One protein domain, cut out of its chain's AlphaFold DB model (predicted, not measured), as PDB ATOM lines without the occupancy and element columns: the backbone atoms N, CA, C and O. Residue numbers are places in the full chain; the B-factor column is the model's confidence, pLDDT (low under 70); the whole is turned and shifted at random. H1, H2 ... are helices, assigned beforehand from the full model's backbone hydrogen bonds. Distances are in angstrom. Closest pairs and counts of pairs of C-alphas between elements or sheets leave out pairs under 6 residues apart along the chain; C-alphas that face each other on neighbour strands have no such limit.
ATOM      1  N   VAL A  96     -26.523  11.391  33.226       90.94
ATOM      2  CA  VAL A  96     -27.747  10.567  33.253       90.94
ATOM      3  C   VAL A  96     -27.606   9.337  32.350       90.94
ATOM      4  O   VAL A  96     -27.832   8.221  32.802       90.94
ATOM      5  N   ASP A  97     -27.156   9.526  31.110       89.25
ATOM      6  CA  ASP A  97     -27.010   8.458  30.114       89.25
ATOM      7  C   ASP A  97     -25.833   7.532  30.486       89.25
ATOM      8  O   ASP A  97     -25.953   6.309  30.462       89.25
ATOM      9  N   THR A  98     -24.723   8.120  30.945       86.56
ATOM     10  CA  THR A  98     -23.516   7.449  31.458       86.56
ATOM     11  C   THR A  98     -23.808   6.440  32.570       86.56
ATOM     12  O   THR A  98     -23.099   5.436  32.654       86.56
ATOM     13  N   TYR A  99     -24.811   6.704  33.416       88.75
ATOM     14  CA  TYR A  99     -25.193   5.864  34.558       88.75
ATOM     15  C   TYR A  99     -26.544   5.147  34.377       88.75
ATOM     16  O   TYR A  99     -26.935   4.404  35.273       88.75
ATOM     17  N   ALA A 100     -27.255   5.320  33.256       87.12
ATOM     18  CA  ALA A 100     -28.623   4.812  33.074       87.12
ATOM     19  C   ALA A 100     -28.744   3.283  33.223       87.12
ATOM     20  O   ALA A 100     -29.713   2.797  33.805       87.12
ATOM     21  N   GLU A 101     -27.751   2.539  32.729       83.75
ATOM     22  CA  GLU A 101     -27.681   1.071  32.817       83.75
ATOM     23  C   GLU A 101     -26.818   0.577  33.996       83.75
ATOM     24  O   GLU A 101     -26.779  -0.620  34.288       83.75
ATOM     25  N   ARG A 102     -26.144   1.491  34.713       86.75
ATOM     26  CA  ARG A 102     -25.331   1.153  35.888       86.75
ATOM     27  C   ARG A 102     -26.225   0.783  37.069       86.75
ATOM     28  O   ARG A 102     -27.356   1.239  37.212       86.75
ATOM     29  N   ARG A 103     -25.659  -0.001  37.990       77.50
ATOM     30  CA  ARG A 103     -26.326  -0.523  39.198       77.50
ATOM     31  C   ARG A 103     -27.025   0.534  40.068       77.50
ATOM     32  O   ARG A 103     -28.000   0.224  40.750       77.50
ATOM     33  N   HIS A 104     -26.514   1.761  40.051       80.56
ATOM     34  CA  HIS A 104     -27.058   2.910  40.767       80.56
ATOM     35  C   HIS A 104     -27.273   4.056  39.762       80.56
ATOM     36  O   HIS A 104     -26.371   4.871  39.572       80.56
ATOM     37  N   PRO A 105     -28.426   4.085  39.065       85.94
ATOM     38  CA  PRO A 105     -28.699   5.079  38.034       85.94
ATOM     39  C   PRO A 105     -29.095   6.433  38.635       85.94
ATOM     40  O   PRO A 105     -29.670   6.515  39.723       85.94
ATOM     41  N   HIS A 106     -28.826   7.506  37.892       88.56
ATOM     42  CA  HIS A 106     -29.095   8.886  38.301       88.56
ATOM     43  C   HIS A 106     -30.087   9.548  37.342       88.56
ATOM     44  O   HIS A 106     -29.879   9.553  36.133       88.56
ATOM     45  N   THR A 107     -31.168  10.125  37.873       87.25
ATOM     46  CA  THR A 107     -32.255  10.721  37.073       87.25
ATOM     47  C   THR A 107     -31.988  12.167  36.647       87.25
ATOM     48  O   THR A 107     -32.616  12.657  35.713       87.25
ATOM     49  N   SER A 108     -31.063  12.853  37.321       92.12
ATOM     50  CA  SER A 108     -30.639  14.233  37.035       92.12
ATOM     51  C   SER A 108     -29.227  14.517  37.561       92.12
ATOM     52  O   SER A 108     -28.709  13.764  38.396       92.12
ATOM     53  N   VAL A 109     -28.610  15.625  37.140       94.25
ATOM     54  CA  VAL A 109     -27.283  16.034  37.642       94.25
ATOM     55  C   VAL A 109     -27.296  16.300  39.163       94.25
ATOM     56  O   VAL A 109     -26.412  15.782  39.853       94.25
ATOM     57  N   PRO A 110     -28.310  16.975  39.746       95.06
ATOM     58  CA  PRO A 110     -28.499  17.057  41.193       95.06
ATOM     59  C   PRO A 110     -28.553  15.705  41.919       95.06
ATOM     60  O   PRO A 110     -28.045  15.610  43.035       95.06
ATOM     61  N   SER A 111     -29.133  14.662  41.308       93.44
ATOM     62  CA  SER A 111     -29.209  13.326  41.926       93.44
ATOM     63  C   SER A 111     -27.852  12.611  41.964       93.44
ATOM     64  O   SER A 111     -27.528  11.964  42.960       93.44
ATOM     65  N   PHE A 112     -27.019  12.790  40.931       94.56
ATOM     66  CA  PHE A 112     -25.622  12.345  40.943       94.56
ATOM     67  C   PHE A 112     -24.801  13.133  41.970       94.56
ATOM     68  O   PHE A 112     -24.024  12.541  42.716       94.56
ATOM     69  N   PHE A 113     -25.004  14.453  42.069       94.44
ATOM     70  CA  PHE A 113     -24.305  15.274  43.060       94.44
ATOM     71  C   PHE A 113     -24.621  14.856  44.503       94.44
ATOM     72  O   PHE A 113     -23.714  14.813  45.333       94.44
ATOM     73  N   ASP A 114     -25.874  14.518  44.825       91.31
ATOM     74  CA  ASP A 114     -26.214  14.060  46.177       91.31
ATOM     75  C   ASP A 114     -25.542  12.729  46.542       91.31
ATOM     76  O   ASP A 114     -25.102  12.589  47.685       91.31
ATOM     77  N   ALA A 115     -25.396  11.800  45.588       89.62
ATOM     78  CA  ALA A 115     -24.621  10.572  45.776       89.62
ATOM     79  C   ALA A 115     -23.121  10.880  45.934       89.62
ATOM     80  O   ALA A 115     -22.513  10.518  46.941       89.62
ATOM     81  N   LEU A 116     -22.540  11.647  45.004       92.00
ATOM     82  CA  LEU A 116     -21.145  12.097  45.042       92.00
ATOM     83  C   LEU A 116     -20.774  12.742  46.389       92.00
ATOM     84  O   LEU A 116     -19.712  12.464  46.951       92.00
ATOM     85  N   ALA A 117     -21.665  13.572  46.936       89.81
ATOM     86  CA  ALA A 117     -21.458  14.286  48.189       89.81
ATOM     87  C   ALA A 117     -21.388  13.385  49.440       89.81
ATOM     88  O   ALA A 117     -20.976  13.865  50.491       89.81
ATOM     89  N   VAL A 118     -21.729  12.091  49.351       87.62
ATOM     90  CA  VAL A 118     -21.450  11.098  50.412       87.62
ATOM     91  C   VAL A 118     -19.951  10.752  50.469       87.62
ATOM     92  O   VAL A 118     -19.410  10.414  51.525       87.62
ATOM     93  N   HIS A 119     -19.242  10.880  49.343       89.38
ATOM     94  CA  HIS A 119     -17.819  10.556  49.225       89.38
ATOM     95  C   HIS A 119     -16.912  11.782  49.438       89.38
ATOM     96  O   HIS A 119     -15.790  11.620  49.936       89.38
ATOM     97  N   VAL A 120     -17.403  12.991  49.121       88.19
ATOM     98  CA  VAL A 120     -16.736  14.288  49.356       88.19
ATOM     99  C   VAL A 120     -16.737  14.632  50.854       88.19
ATOM    100  O   VAL A 120     -17.712  15.150  51.388       88.19
ATOM    101  N   GLY A 121     -15.626  14.358  51.544       78.06
ATOM    102  CA  GLY A 121     -15.519  14.571  52.997       78.06
ATOM    103  C   GLY A 121     -15.390  16.035  53.450       78.06
ATOM    104  O   GLY A 121     -15.793  16.358  54.563       78.06
ATOM    105  N   ASP A 122     -14.839  16.911  52.606       86.94
ATOM    106  CA  ASP A 122     -14.747  18.359  52.837       86.94
ATOM    107  C   ASP A 122     -15.134  19.081  51.541       86.94
ATOM    108  O   ASP A 122     -14.340  19.172  50.606       86.94
ATOM    109  N   VAL A 123     -16.382  19.553  51.475       89.25
ATOM    110  CA  VAL A 123     -16.937  20.245  50.300       89.25
ATOM    111  C   VAL A 123     -16.270  21.609  50.082       89.25
ATOM    112  O   VAL A 123     -16.174  22.055  48.942       89.25
ATOM    113  N   ARG A 124     -15.778  22.263  51.144       93.00
ATOM    114  CA  ARG A 124     -15.110  23.566  51.036       93.00
ATOM    115  C   ARG A 124     -13.717  23.381  50.456       93.00
ATOM    116  O   ARG A 124     -13.442  23.933  49.398       93.00
ATOM    117  N   GLY A 125     -12.884  22.562  51.101       91.44
ATOM    118  CA  GLY A 125     -11.524  22.280  50.630       91.44
ATOM    119  C   GLY A 125     -11.511  21.724  49.203       91.44
ATOM    120  O   GLY A 125     -10.713  22.163  48.383       91.44
ATOM    121  N   TRP A 126     -12.468  20.847  48.875       92.06
ATOM    122  CA  TRP A 126     -12.669  20.328  47.519       92.06
ATOM    123  C   TRP A 126     -12.852  21.434  46.469       92.06
ATOM    124  O   TRP A 126     -12.176  21.408  45.442       92.06
ATOM    125  N   LEU A 127     -13.731  22.412  46.714       94.31
ATOM    126  CA  LEU A 127     -13.947  23.528  45.786       94.31
ATOM    127  C   LEU A 127     -12.748  24.485  45.766       94.31
ATOM    128  O   LEU A 127     -12.300  24.872  44.690       94.31
ATOM    129  N   GLU A 128     -12.194  24.823  46.933       95.31
ATOM    130  CA  GLU A 128     -11.016  25.693  47.049       95.31
ATOM    131  C   GLU A 128      -9.831  25.127  46.237       95.31
ATOM    132  O   GLU A 128      -9.208  25.869  45.476       95.31
ATOM    133  N   ASP A 129      -9.582  23.811  46.278       94.31
ATOM    134  CA  ASP A 129      -8.560  23.136  45.462       94.31
ATOM    135  C   ASP A 129      -8.805  23.279  43.941       94.31
ATOM    136  O   ASP A 129      -7.860  23.529  43.183       94.31
ATOM    137  N   TRP A 130     -10.054  23.140  43.468       95.75
ATOM    138  CA  TRP A 130     -10.399  23.285  42.039       95.75
ATOM    139  C   TRP A 130     -10.186  24.716  41.517       95.75
ATOM    140  O   TRP A 130      -9.839  24.888  40.343       95.75
ATOM    141  N   PHE A 131     -10.300  25.715  42.398       96.44
ATOM    142  CA  PHE A 131      -9.973  27.128  42.163       96.44
ATOM    143  C   PHE A 131      -8.558  27.510  42.656       96.44
ATOM    144  O   PHE A 131      -8.305  28.645  43.067       96.44
ATOM    145  N   HIS A 132      -7.608  26.564  42.620       93.06
ATOM    146  CA  HIS A 132      -6.182  26.769  42.929       93.06
ATOM    147  C   HIS A 132      -5.867  27.323  44.338       93.06
ATOM    148  O   HIS A 132      -4.841  27.978  44.537       93.06
ATOM    149  N   GLY A 133      -6.721  27.045  45.322       92.88
ATOM    150  CA  GLY A 133      -6.625  27.556  46.691       92.88
ATOM    151  C   GLY A 133      -7.289  28.921  46.901       92.88
ATOM    152  O   GLY A 133      -7.047  29.554  47.928       92.88
ATOM    153  N   THR A 134      -8.108  29.395  45.955       94.00
ATOM    154  CA  THR A 134      -8.969  30.572  46.163       94.00
ATOM    155  C   THR A 134     -10.006  30.241  47.244       94.00
ATOM    156  O   THR A 134     -10.779  29.308  47.029       94.00
ATOM    157  N   PRO A 135     -10.062  30.967  48.381       94.44
ATOM    158  CA  PRO A 135     -11.006  30.669  49.459       94.44
ATOM    159  C   PRO A 135     -12.459  30.731  48.984       94.44
ATOM    160  O   PRO A 135     -12.816  31.637  48.228       94.44
ATOM    161  N   PHE A 136     -13.308  29.821  49.466       92.81
ATOM    162  CA  PHE A 136     -14.686  29.676  48.986       92.81
ATOM    163  C   PHE A 136     -15.505  30.965  49.152       92.81
ATOM    164  O   PHE A 136     -16.290  31.313  48.278       92.81
ATOM    165  N   ASP A 137     -15.254  31.736  50.214       91.00
ATOM    166  CA  ASP A 137     -15.934  33.014  50.485       91.00
ATOM    167  C   ASP A 137     -15.531  34.148  49.512       91.00
ATOM    168  O   ASP A 137     -16.030  35.266  49.616       91.00
ATOM    169  N   GLN A 138     -14.613  33.880  48.573       92.00
ATOM    170  CA  GLN A 138     -14.241  34.764  47.460       92.00
ATOM    171  C   GLN A 138     -14.740  34.260  46.094       92.00
ATOM    172  O   GLN A 138     -14.448  34.902  45.079       92.00
ATOM    173  N   LEU A 139     -15.439  33.120  46.047       92.62
ATOM    174  CA  LEU A 139     -16.041  32.564  44.835       92.62
ATOM    175  C   LEU A 139     -17.471  33.087  44.687       92.62
ATOM    176  O   LEU A 139     -18.291  32.981  45.597       92.62
ATOM    177  N   THR A 140     -17.784  33.651  43.526       92.06
ATOM    178  CA  THR A 140     -19.136  34.117  43.208       92.06
ATOM    179  C   THR A 140     -20.014  32.968  42.710       92.06
ATOM    180  O   THR A 140     -19.529  31.924  42.262       92.06
ATOM    181  N   ARG A 141     -21.336  33.187  42.669       91.75
ATOM    182  CA  ARG A 141     -22.256  32.262  41.987       91.75
ATOM    183  C   ARG A 141     -21.884  32.055  40.512       91.75
ATOM    184  O   ARG A 141     -22.095  30.967  39.985       91.75
ATOM    185  N   GLN A 142     -21.327  33.068  39.845       92.31
ATOM    186  CA  GLN A 142     -20.911  32.978  38.444       92.31
ATOM    187  C   GLN A 142     -19.673  32.084  38.269       92.31
ATOM    188  O   GLN A 142     -19.636  31.288  37.334       92.31
ATOM    189  N   ASP A 143     -18.721  32.136  39.205       94.56
ATOM    190  CA  ASP A 143     -17.568  31.229  39.234       94.56
ATOM    191  C   ASP A 143     -18.018  29.772  39.403       94.56
ATOM    192  O   ASP A 143     -17.632  28.898  38.622       94.56
ATOM    193  N   LEU A 144     -18.904  29.517  40.375       95.62
ATOM    194  CA  LEU A 144     -19.466  28.185  40.610       95.62
ATOM    195  C   LEU A 144     -20.276  27.686  39.404       95.62
ATOM    196  O   LEU A 144     -20.100  26.540  39.001       95.62
ATOM    197  N   ARG A 145     -21.103  28.536  38.776       95.56
ATOM    198  CA  ARG A 145     -21.845  28.206  37.543       95.56
ATOM    199  C   ARG A 145     -20.912  27.815  36.395       95.56
ATOM    200  O   ARG A 145     -21.121  26.771  35.775       95.56
ATOM    201  N   ALA A 146     -19.875  28.609  36.133       93.94
ATOM    202  CA  ALA A 146     -18.920  28.358  35.054       93.94
ATOM    203  C   ALA A 146     -18.111  27.067  35.273       93.94
ATOM    204  O   ALA A 146     -17.880  26.310  34.325       93.94
ATOM    205  N   TRP A 147     -17.710  26.776  36.516       95.88
ATOM    206  CA  TRP A 147     -16.988  25.545  36.837       95.88
ATOM    207  C   TRP A 147     -17.895  24.306  36.875       95.88
ATOM    208  O   TRP A 147     -17.514  23.278  36.323       95.88
ATOM    209  N   LEU A 148     -19.106  24.380  37.439       96.69
ATOM    210  CA  LEU A 148     -20.042  23.244  37.487       96.69
ATOM    211  C   LEU A 148     -20.592  22.867  36.103       96.69
ATOM    212  O   LEU A 148     -20.779  21.682  35.833       96.69
ATOM    213  N   SER A 149     -20.781  23.841  35.203       95.31
ATOM    214  CA  SER A 149     -21.152  23.581  33.798       95.31
ATOM    215  C   SER A 149     -20.089  22.752  33.081       95.31
ATOM    216  O   SER A 149     -20.407  21.762  32.422       95.31
ATOM    217  N   PHE A 150     -18.812  23.089  33.292       94.56
ATOM    218  CA  PHE A 150     -17.688  22.259  32.865       94.56
ATOM    219  C   PHE A 150     -17.704  20.891  33.572       94.56
ATOM    220  O   PHE A 150     -17.642  19.857  32.914       94.56
ATOM    221  N   ALA A 151     -17.788  20.871  34.902       94.62
ATOM    222  CA  ALA A 151     -17.498  19.680  35.693       94.62
ATOM    223  C   ALA A 151     -18.595  18.607  35.630       94.62
ATOM    224  O   ALA A 151     -18.269  17.430  35.739       94.62
ATOM    225  N   LEU A 152     -19.869  18.980  35.473       94.69
ATOM    226  CA  LEU A 152     -21.003  18.044  35.518       94.69
ATOM    227  C   LEU A 152     -21.761  17.912  34.189       94.69
ATOM    228  O   LEU A 152     -22.519  16.961  34.013       94.69
ATOM    229  N   ILE A 153     -21.582  18.859  33.262       93.75
ATOM    230  CA  ILE A 153     -22.319  18.916  31.984       93.75
ATOM    231  C   ILE A 153     -21.359  18.984  30.779       93.75
ATOM    232  O   ILE A 153     -21.762  18.721  29.648       93.75
ATOM    233  N   SER A 154     -20.068  19.258  31.008       94.00
ATOM    234  CA  SER A 154     -19.031  19.382  29.975       94.00
ATOM    235  C   SER A 154     -19.340  20.427  28.891       94.00
ATOM    236  O   SER A 154     -18.912  20.284  27.746       94.00
ATOM    237  N   LYS A 155     -20.032  21.514  29.263       91.94
ATOM    238  CA  LYS A 155     -20.354  22.674  28.404       91.94
ATOM    239  C   LYS A 155     -19.899  23.998  29.043       91.94
ATOM    240  O   LYS A 155     -19.676  24.049  30.254       91.94
ATOM    241  N   GLN A 156     -19.765  25.068  28.254       90.88
ATOM    242  CA  GLN A 156     -19.680  26.430  28.808       90.88
ATOM    243  C   GLN A 156     -21.063  26.847  29.325       90.88
ATOM    244  O   GLN A 156     -22.068  26.375  28.798       90.88
ATOM    245  N   TRP A 157     -21.129  27.731  30.327       91.50
ATOM    246  CA  TRP A 157     -22.397  28.177  30.932       91.50
ATOM    247  C   TRP A 157     -23.370  28.770  29.895       91.50
ATOM    248  O   TRP A 157     -24.581  28.588  29.987       91.50
ATOM    249  N   GLU A 158     -22.826  29.426  28.874       90.19
ATOM    250  CA  GLU A 158     -23.546  30.073  27.778       90.19
ATOM    251  C   GLU A 158     -24.223  29.072  26.818       90.19
ATOM    252  O   GLU A 158     -25.198  29.431  26.159       90.19
ATOM    253  N   ASP A 159     -23.746  27.821  26.772       90.62
ATOM    254  CA  ASP A 159     -24.239  26.743  25.897       90.62
ATOM    255  C   ASP A 159     -25.262  25.813  26.595       90.62
ATOM    256  O   ASP A 159     -25.707  24.809  26.022       90.62
ATOM    257  N   LEU A 160     -25.623  26.090  27.856       90.88
ATOM    258  CA  LEU A 160     -26.579  25.280  28.620       90.88
ATOM    259  C   LEU A 160     -28.027  25.574  28.210       90.88
ATOM    260  O   LEU A 160     -28.471  26.721  28.127       90.88
ATOM    261  N   THR A 161     -28.824  24.516  28.060       92.69
ATOM    262  CA  THR A 161     -30.286  24.655  28.034       92.69
ATOM    263  C   THR A 161     -30.802  25.134  29.394       92.69
ATOM    264  O   THR A 161     -30.173  24.915  30.428       92.69
ATOM    265  N   HIS A 162     -31.993  25.742  29.438       88.31
ATOM    266  CA  HIS A 162     -32.569  26.233  30.702       88.31
ATOM    267  C   HIS A 162     -32.730  25.134  31.773       88.31
ATOM    268  O   HIS A 162     -32.602  25.425  32.958       88.31
ATOM    269  N   SER A 163     -32.951  23.873  31.374       91.12
ATOM    270  CA  SER A 163     -33.001  22.743  32.316       91.12
ATOM    271  C   SER A 163     -31.623  22.393  32.879       91.12
ATOM    272  O   SER A 163     -31.510  22.111  34.066       91.12
ATOM    273  N   GLU A 164     -30.574  22.433  32.054       93.69
ATOM    274  CA  GLU A 164     -29.192  22.186  32.484       93.69
ATOM    275  C   GLU A 164     -28.681  23.307  33.402       93.69
ATOM    276  O   GLU A 164     -28.049  23.033  34.420       93.69
ATOM    277  N   ALA A 165     -29.003  24.567  33.087       93.75
ATOM    278  CA  ALA A 165     -28.673  25.721  33.925       93.75
ATOM    279  C   ALA A 165     -29.366  25.650  35.300       93.75
ATOM    280  O   ALA A 165     -28.737  25.899  36.329       93.75
ATOM    281  N   ASN A 166     -30.637  25.237  35.324       93.44
ATOM    282  CA  ASN A 166     -31.392  24.997  36.551       93.44
ATOM    283  C   ASN A 166     -30.809  23.834  37.380       93.44
ATOM    284  O   ASN A 166     -30.679  23.958  38.595       93.44
ATOM    285  N   ASP A 167     -30.400  22.732  36.740       94.94
ATOM    286  CA  ASP A 167     -29.707  21.616  37.405       94.94
ATOM    287  C   ASP A 167     -28.391  22.078  38.071       94.94
ATOM    288  O   ASP A 167     -28.114  21.701  39.212       94.94
ATOM    289  N   VAL A 168     -27.611  22.947  37.413       96.44
ATOM    290  CA  VAL A 168     -26.404  23.567  37.999       96.44
ATOM    291  C   VAL A 168     -26.747  24.469  39.187       96.44
ATOM    292  O   VAL A 168     -26.104  24.364  40.232       96.44
ATOM    293  N   ASP A 169     -27.763  25.327  39.076       95.56
ATOM    294  CA  ASP A 169     -28.176  26.197  40.183       95.56
ATOM    295  C   ASP A 169     -28.688  25.401  41.399       95.56
ATOM    296  O   ASP A 169     -28.357  25.748  42.534       95.56
ATOM    297  N   ILE A 170     -29.393  24.283  41.190       95.06
ATOM    298  CA  ILE A 170     -29.787  23.359  42.269       95.06
ATOM    299  C   ILE A 170     -28.557  22.726  42.943       95.06
ATOM    300  O   ILE A 170     -28.551  22.548  44.165       95.06
ATOM    301  N   VAL A 171     -27.501  22.394  42.192       96.00
ATOM    302  CA  VAL A 171     -26.236  21.907  42.776       96.00
ATOM    303  C   VAL A 171     -25.551  22.994  43.615       96.00
ATOM    304  O   VAL A 171     -25.029  22.686  44.686       96.00
ATOM    305  N   ILE A 172     -25.616  24.265  43.206       95.62
ATOM    306  CA  ILE A 172     -25.090  25.396  43.989       95.62
ATOM    307  C   ILE A 172     -25.835  25.540  45.328       95.62
ATOM    308  O   ILE A 172     -25.186  25.623  46.374       95.62
ATOM    309  N   GLU A 173     -27.170  25.450  45.344       94.19
ATOM    310  CA  GLU A 173     -27.931  25.435  46.608       94.19
ATOM    311  C   GLU A 173     -27.548  24.242  47.494       94.19
ATOM    312  O   GLU A 173     -27.339  24.378  48.703       94.19
ATOM    313  N   LYS A 174     -27.379  23.058  46.890       93.12
ATOM    314  CA  LYS A 174     -26.939  21.834  47.579       93.12
ATOM    315  C   LYS A 174     -25.512  21.921  48.137       93.12
ATOM    316  O   LYS A 174     -25.207  21.163  49.065       93.12
ATOM    317  N   ILE A 175     -24.668  22.814  47.615       93.88
ATOM    318  CA  ILE A 175     -23.342  23.156  48.151       93.88
ATOM    319  C   ILE A 175     -23.490  24.126  49.330       93.88
ATOM    320  O   ILE A 175     -23.058  23.794  50.436       93.88
ATOM    321  N   HIS A 176     -24.154  25.275  49.154       91.06
ATOM    322  CA  HIS A 176     -24.322  26.270  50.226       91.06
ATOM    323  C   HIS A 176     -25.068  25.707  51.448       91.06
ATOM    324  O   HIS A 176     -24.696  25.994  52.588       91.06
ATOM    325  N   ALA A 177     -26.060  24.834  51.237       88.94
ATOM    326  CA  ALA A 177     -26.748  24.118  52.311       88.94
ATOM    327  C   ALA A 177     -25.807  23.199  53.114       88.94
ATOM    328  O   ALA A 177     -25.872  23.188  54.344       88.94
ATOM    329  N   ARG A 178     -24.900  22.472  52.444       88.19
ATOM    330  CA  ARG A 178     -23.901  21.596  53.093       88.19
ATOM    331  C   ARG A 178     -22.799  22.381  53.809       88.19
ATOM    332  O   ARG A 178     -22.292  21.914  54.824       88.19
ATOM    333  N   LEU A 179     -22.456  23.570  53.317       87.56
ATOM    334  CA  LEU A 179     -21.473  24.468  53.936       87.56
ATOM    335  C   LEU A 179     -22.054  25.343  55.060       87.56
ATOM    336  O   LEU A 179     -21.312  26.079  55.707       87.56
ATOM    337  N   GLY A 180     -23.370  25.292  55.292       75.94
ATOM    338  CA  GLY A 180     -24.069  26.142  56.260       75.94
ATOM    339  C   GLY A 180     -24.242  27.601  55.815       75.94
ATOM    340  O   GLY A 180     -24.944  28.355  56.486       75.94
ATOM    341  N   THR A 181     -23.685  27.995  54.667       59.38
ATOM    342  CA  THR A 181     -23.711  29.359  54.110       59.38
ATOM    343  C   THR A 181     -25.025  29.661  53.375       59.38
ATOM    344  O   THR A 181     -25.011  30.229  52.286       59.38
ATOM    345  N   THR A 182     -26.169  29.228  53.912       49.16
ATOM    346  CA  THR A 182     -27.472  29.592  53.327       49.16
ATOM    347  C   THR A 182     -27.825  31.008  53.760       49.16
ATOM    348  O   THR A 182     -28.117  31.231  54.935       49.16
ATOM    349  N   ASP A 183     -27.816  31.958  52.825       46.12
ATOM    350  CA  ASP A 183     -28.211  33.347  53.086       46.12
ATOM    351  C   ASP A 183     -29.747  33.475  53.075       46.12
ATOM    352  O   ASP A 183     -30.390  33.982  52.153       46.12
ATOM    353  N   ARG A 184     -30.357  32.872  54.104       42.03
ATOM    354  CA  ARG A 184     -31.781  32.498  54.150       42.03
ATOM    355  C   ARG A 184     -32.761  33.659  53.987       42.03
ATOM    356  O   ARG A 184     -33.926  33.409  53.705       42.03
ATOM    357  N   CYS A 185     -32.333  34.905  54.173       39.84
ATOM    358  CA  CYS A 185     -33.237  36.052  54.165       39.84
ATOM    359  C   CYS A 185     -33.542  36.599  52.759       39.84
ATOM    360  O   CYS A 185     -34.602  37.190  52.572       39.84
ATOM    361  N   ALA A 186     -32.640  36.428  51.785       43.47
ATOM    362  CA  ALA A 186     -32.803  37.009  50.449       43.47
ATOM    363  C   ALA A 186     -33.476  36.034  49.471       43.47
ATOM    364  O   ALA A 186     -34.486  36.368  48.847       43.47
ATOM    365  N   ASP A 187     -32.949  34.812  49.361       44.69
ATOM    366  CA  ASP A 187     -33.423  33.870  48.347       44.69
ATOM    367  C   ASP A 187     -34.639  33.044  48.789       44.69
ATOM    368  O   ASP A 187     -35.437  32.687  47.929       44.69
ATOM    369  N   GLN A 188     -34.895  32.814  50.089       42.44
ATOM    370  CA  GLN A 188     -36.173  32.190  50.490       42.44
ATOM    371  C   GLN A 188     -37.374  33.076  50.139       42.44
ATOM    372  O   GLN A 188     -38.412  32.554  49.746       42.44
ATOM    373  N   GLU A 189     -37.225  34.399  50.229       44.81
ATOM    374  CA  GLU A 189     -38.265  35.355  49.845       44.81
ATOM    375  C   GLU A 189     -38.453  35.384  48.317       44.81
ATOM    376  O   GLU A 189     -39.583  35.359  47.835       44.81
ATOM    377  N   ARG A 190     -37.366  35.308  47.532       47.75
ATOM    378  CA  ARG A 190     -37.446  35.156  46.066       47.75
ATOM    379  C   ARG A 190     -38.079  33.837  45.631       47.75
ATOM    380  O   ARG A 190     -38.973  33.856  44.792       47.75
ATOM    381  N   PHE A 191     -37.641  32.704  46.179       43.84
ATOM    382  CA  PHE A 191     -38.216  31.397  45.852       43.84
ATOM    383  C   PHE A 191     -39.680  31.309  46.291       43.84
ATOM    384  O   PHE A 191     -40.493  30.798  45.529       43.84
ATOM    385  N   ARG A 192     -40.045  31.894  47.442       47.69
ATOM    386  CA  ARG A 192     -41.448  32.042  47.850       47.69
ATOM    387  C   ARG A 192     -42.250  32.843  46.826       47.69
ATOM    388  O   ARG A 192     -43.290  32.368  46.394       47.69
ATOM    389  N   GLN A 193     -41.773  34.019  46.417       49.06
ATOM    390  CA  GLN A 193     -42.465  34.851  45.425       49.06
ATOM    391  C   GLN A 193     -42.591  34.139  44.068       49.06
ATOM    392  O   GLN A 193     -43.624  34.252  43.413       49.06
ATOM    393  N   ILE A 194     -41.585  33.351  43.670       52.41
ATOM    394  CA  ILE A 194     -41.627  32.513  42.463       52.41
ATOM    395  C   ILE A 194     -42.664  31.386  42.598       52.41
ATOM    396  O   ILE A 194     -43.452  31.211  41.672       52.41
ATOM    397  N   ASP A 195     -42.725  30.665  43.721       44.44
ATOM    398  CA  ASP A 195     -43.715  29.598  43.952       44.44
ATOM    399  C   ASP A 195     -45.143  30.142  44.128       44.44
ATOM    400  O   ASP A 195     -46.100  29.536  43.643       44.44
ATOM    401  N   GLU A 196     -45.321  31.296  44.775       50.12
ATOM    402  CA  GLU A 196     -46.622  31.964  44.889       50.12
ATOM    403  C   GLU A 196     -47.101  32.430  43.502       50.12
ATOM    404  O   GLU A 196     -48.204  32.068  43.093       50.12
ATOM    405  N   MET A 197     -46.245  33.084  42.704       48.34
ATOM    406  CA  MET A 197     -46.559  33.437  41.310       48.34
ATOM    407  C   MET A 197     -46.749  32.211  40.398       48.34
ATOM    408  O   MET A 197     -47.565  32.254  39.475       48.34
ATOM    409  N   ALA A 198     -46.034  31.106  40.626       47.69
ATOM    410  CA  ALA A 198     -46.204  29.868  39.865       47.69
ATOM    411  C   ALA A 198     -47.549  29.193  40.174       47.69
ATOM    412  O   ALA A 198     -48.215  28.716  39.252       47.69
ATOM    413  N   ASN A 199     -47.991  29.215  41.436       44.91
ATOM    414  CA  ASN A 199     -49.331  28.773  41.820       44.91
ATOM    415  C   ASN A 199     -50.415  29.709  41.264       44.91
ATOM    416  O   ASN A 199     -51.400  29.219  40.708       44.91
ATOM    417  N   GLU A 200     -50.229  31.033  41.307       50.50
ATOM    418  CA  GLU A 200     -51.135  31.979  40.639       50.50
ATOM    419  C   GLU A 200     -51.234  31.708  39.131       50.50
ATOM    420  O   GLU A 200     -52.337  31.663  38.592       50.50
TER     421      GLU A 200
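This is residues 96 to 200 of the 661 residues of an uncharacterized protein of Aphanomyces euteiches (UniProt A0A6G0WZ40). One long helix, H5, forms the core, with H2 packed along one side at a shallow tilt and H4 crossing another side steeply. H3 lies near the far end of H5, tiny H1 sits beyond the start of H2, and residues 183 to 200, with H6, stick out as a free arm. The printed part has 105 residues with six named helices, H1 to H6 in chain order, and no named strand; the class is all helix. It is compact, with a radius of gyration of the C-alphas of 14.9 A and spans of 40 by 35 by 28 A.

H5, residues 162 to 178, is 24.5 A long from first to last C-alpha and begins at C-alpha 162 (-32.569, 26.233, 30.702). H4 is residues 141 to 153, 16.7 A, and H2 is residues 109 to 119, 15.9 A. H3 is residues 123 to 130, and H1 is residues 96 to 99. H6, residues 187 to 200, is 19.4 A long and ends at C-alpha 200 (-51.135, 31.979, 40.639).

H5 touches H2 with residues 167 to 174 alone, at a shallow tilt of 27 degrees, the same way; their closest C-alphas, of Pro 110 and Val 171, are 5.6 A apart. H5 and H4 touch, closest at the C-alphas of Leu 148 and Val 168, 6.4 A, opposite ways at a steep tilt of 67 degrees, only just short of about perpendicular. H3 and H5 are close but not clearly touching, with the C-alphas of Val 123 and Ile 175 closest at 7.4 A. H1 and H2 are likewise close but not clearly touching, at the C-alphas of Val 96 and Val 109, 7.0 A. H5 and H6 are apart. In H3 and H6 every O i to N i+4 pair is within hydrogen-bond range, against 5 of 7 in H2, 8 of 9 in H4 and 12 of 13 in H5; H1 is too short for such a pair.

The two C-alphas farthest apart, of His 132 and Glu 200, are 45.3 A apart. The printed part has no cut and no long link. Residues 181 to 200 have pLDDT under 70.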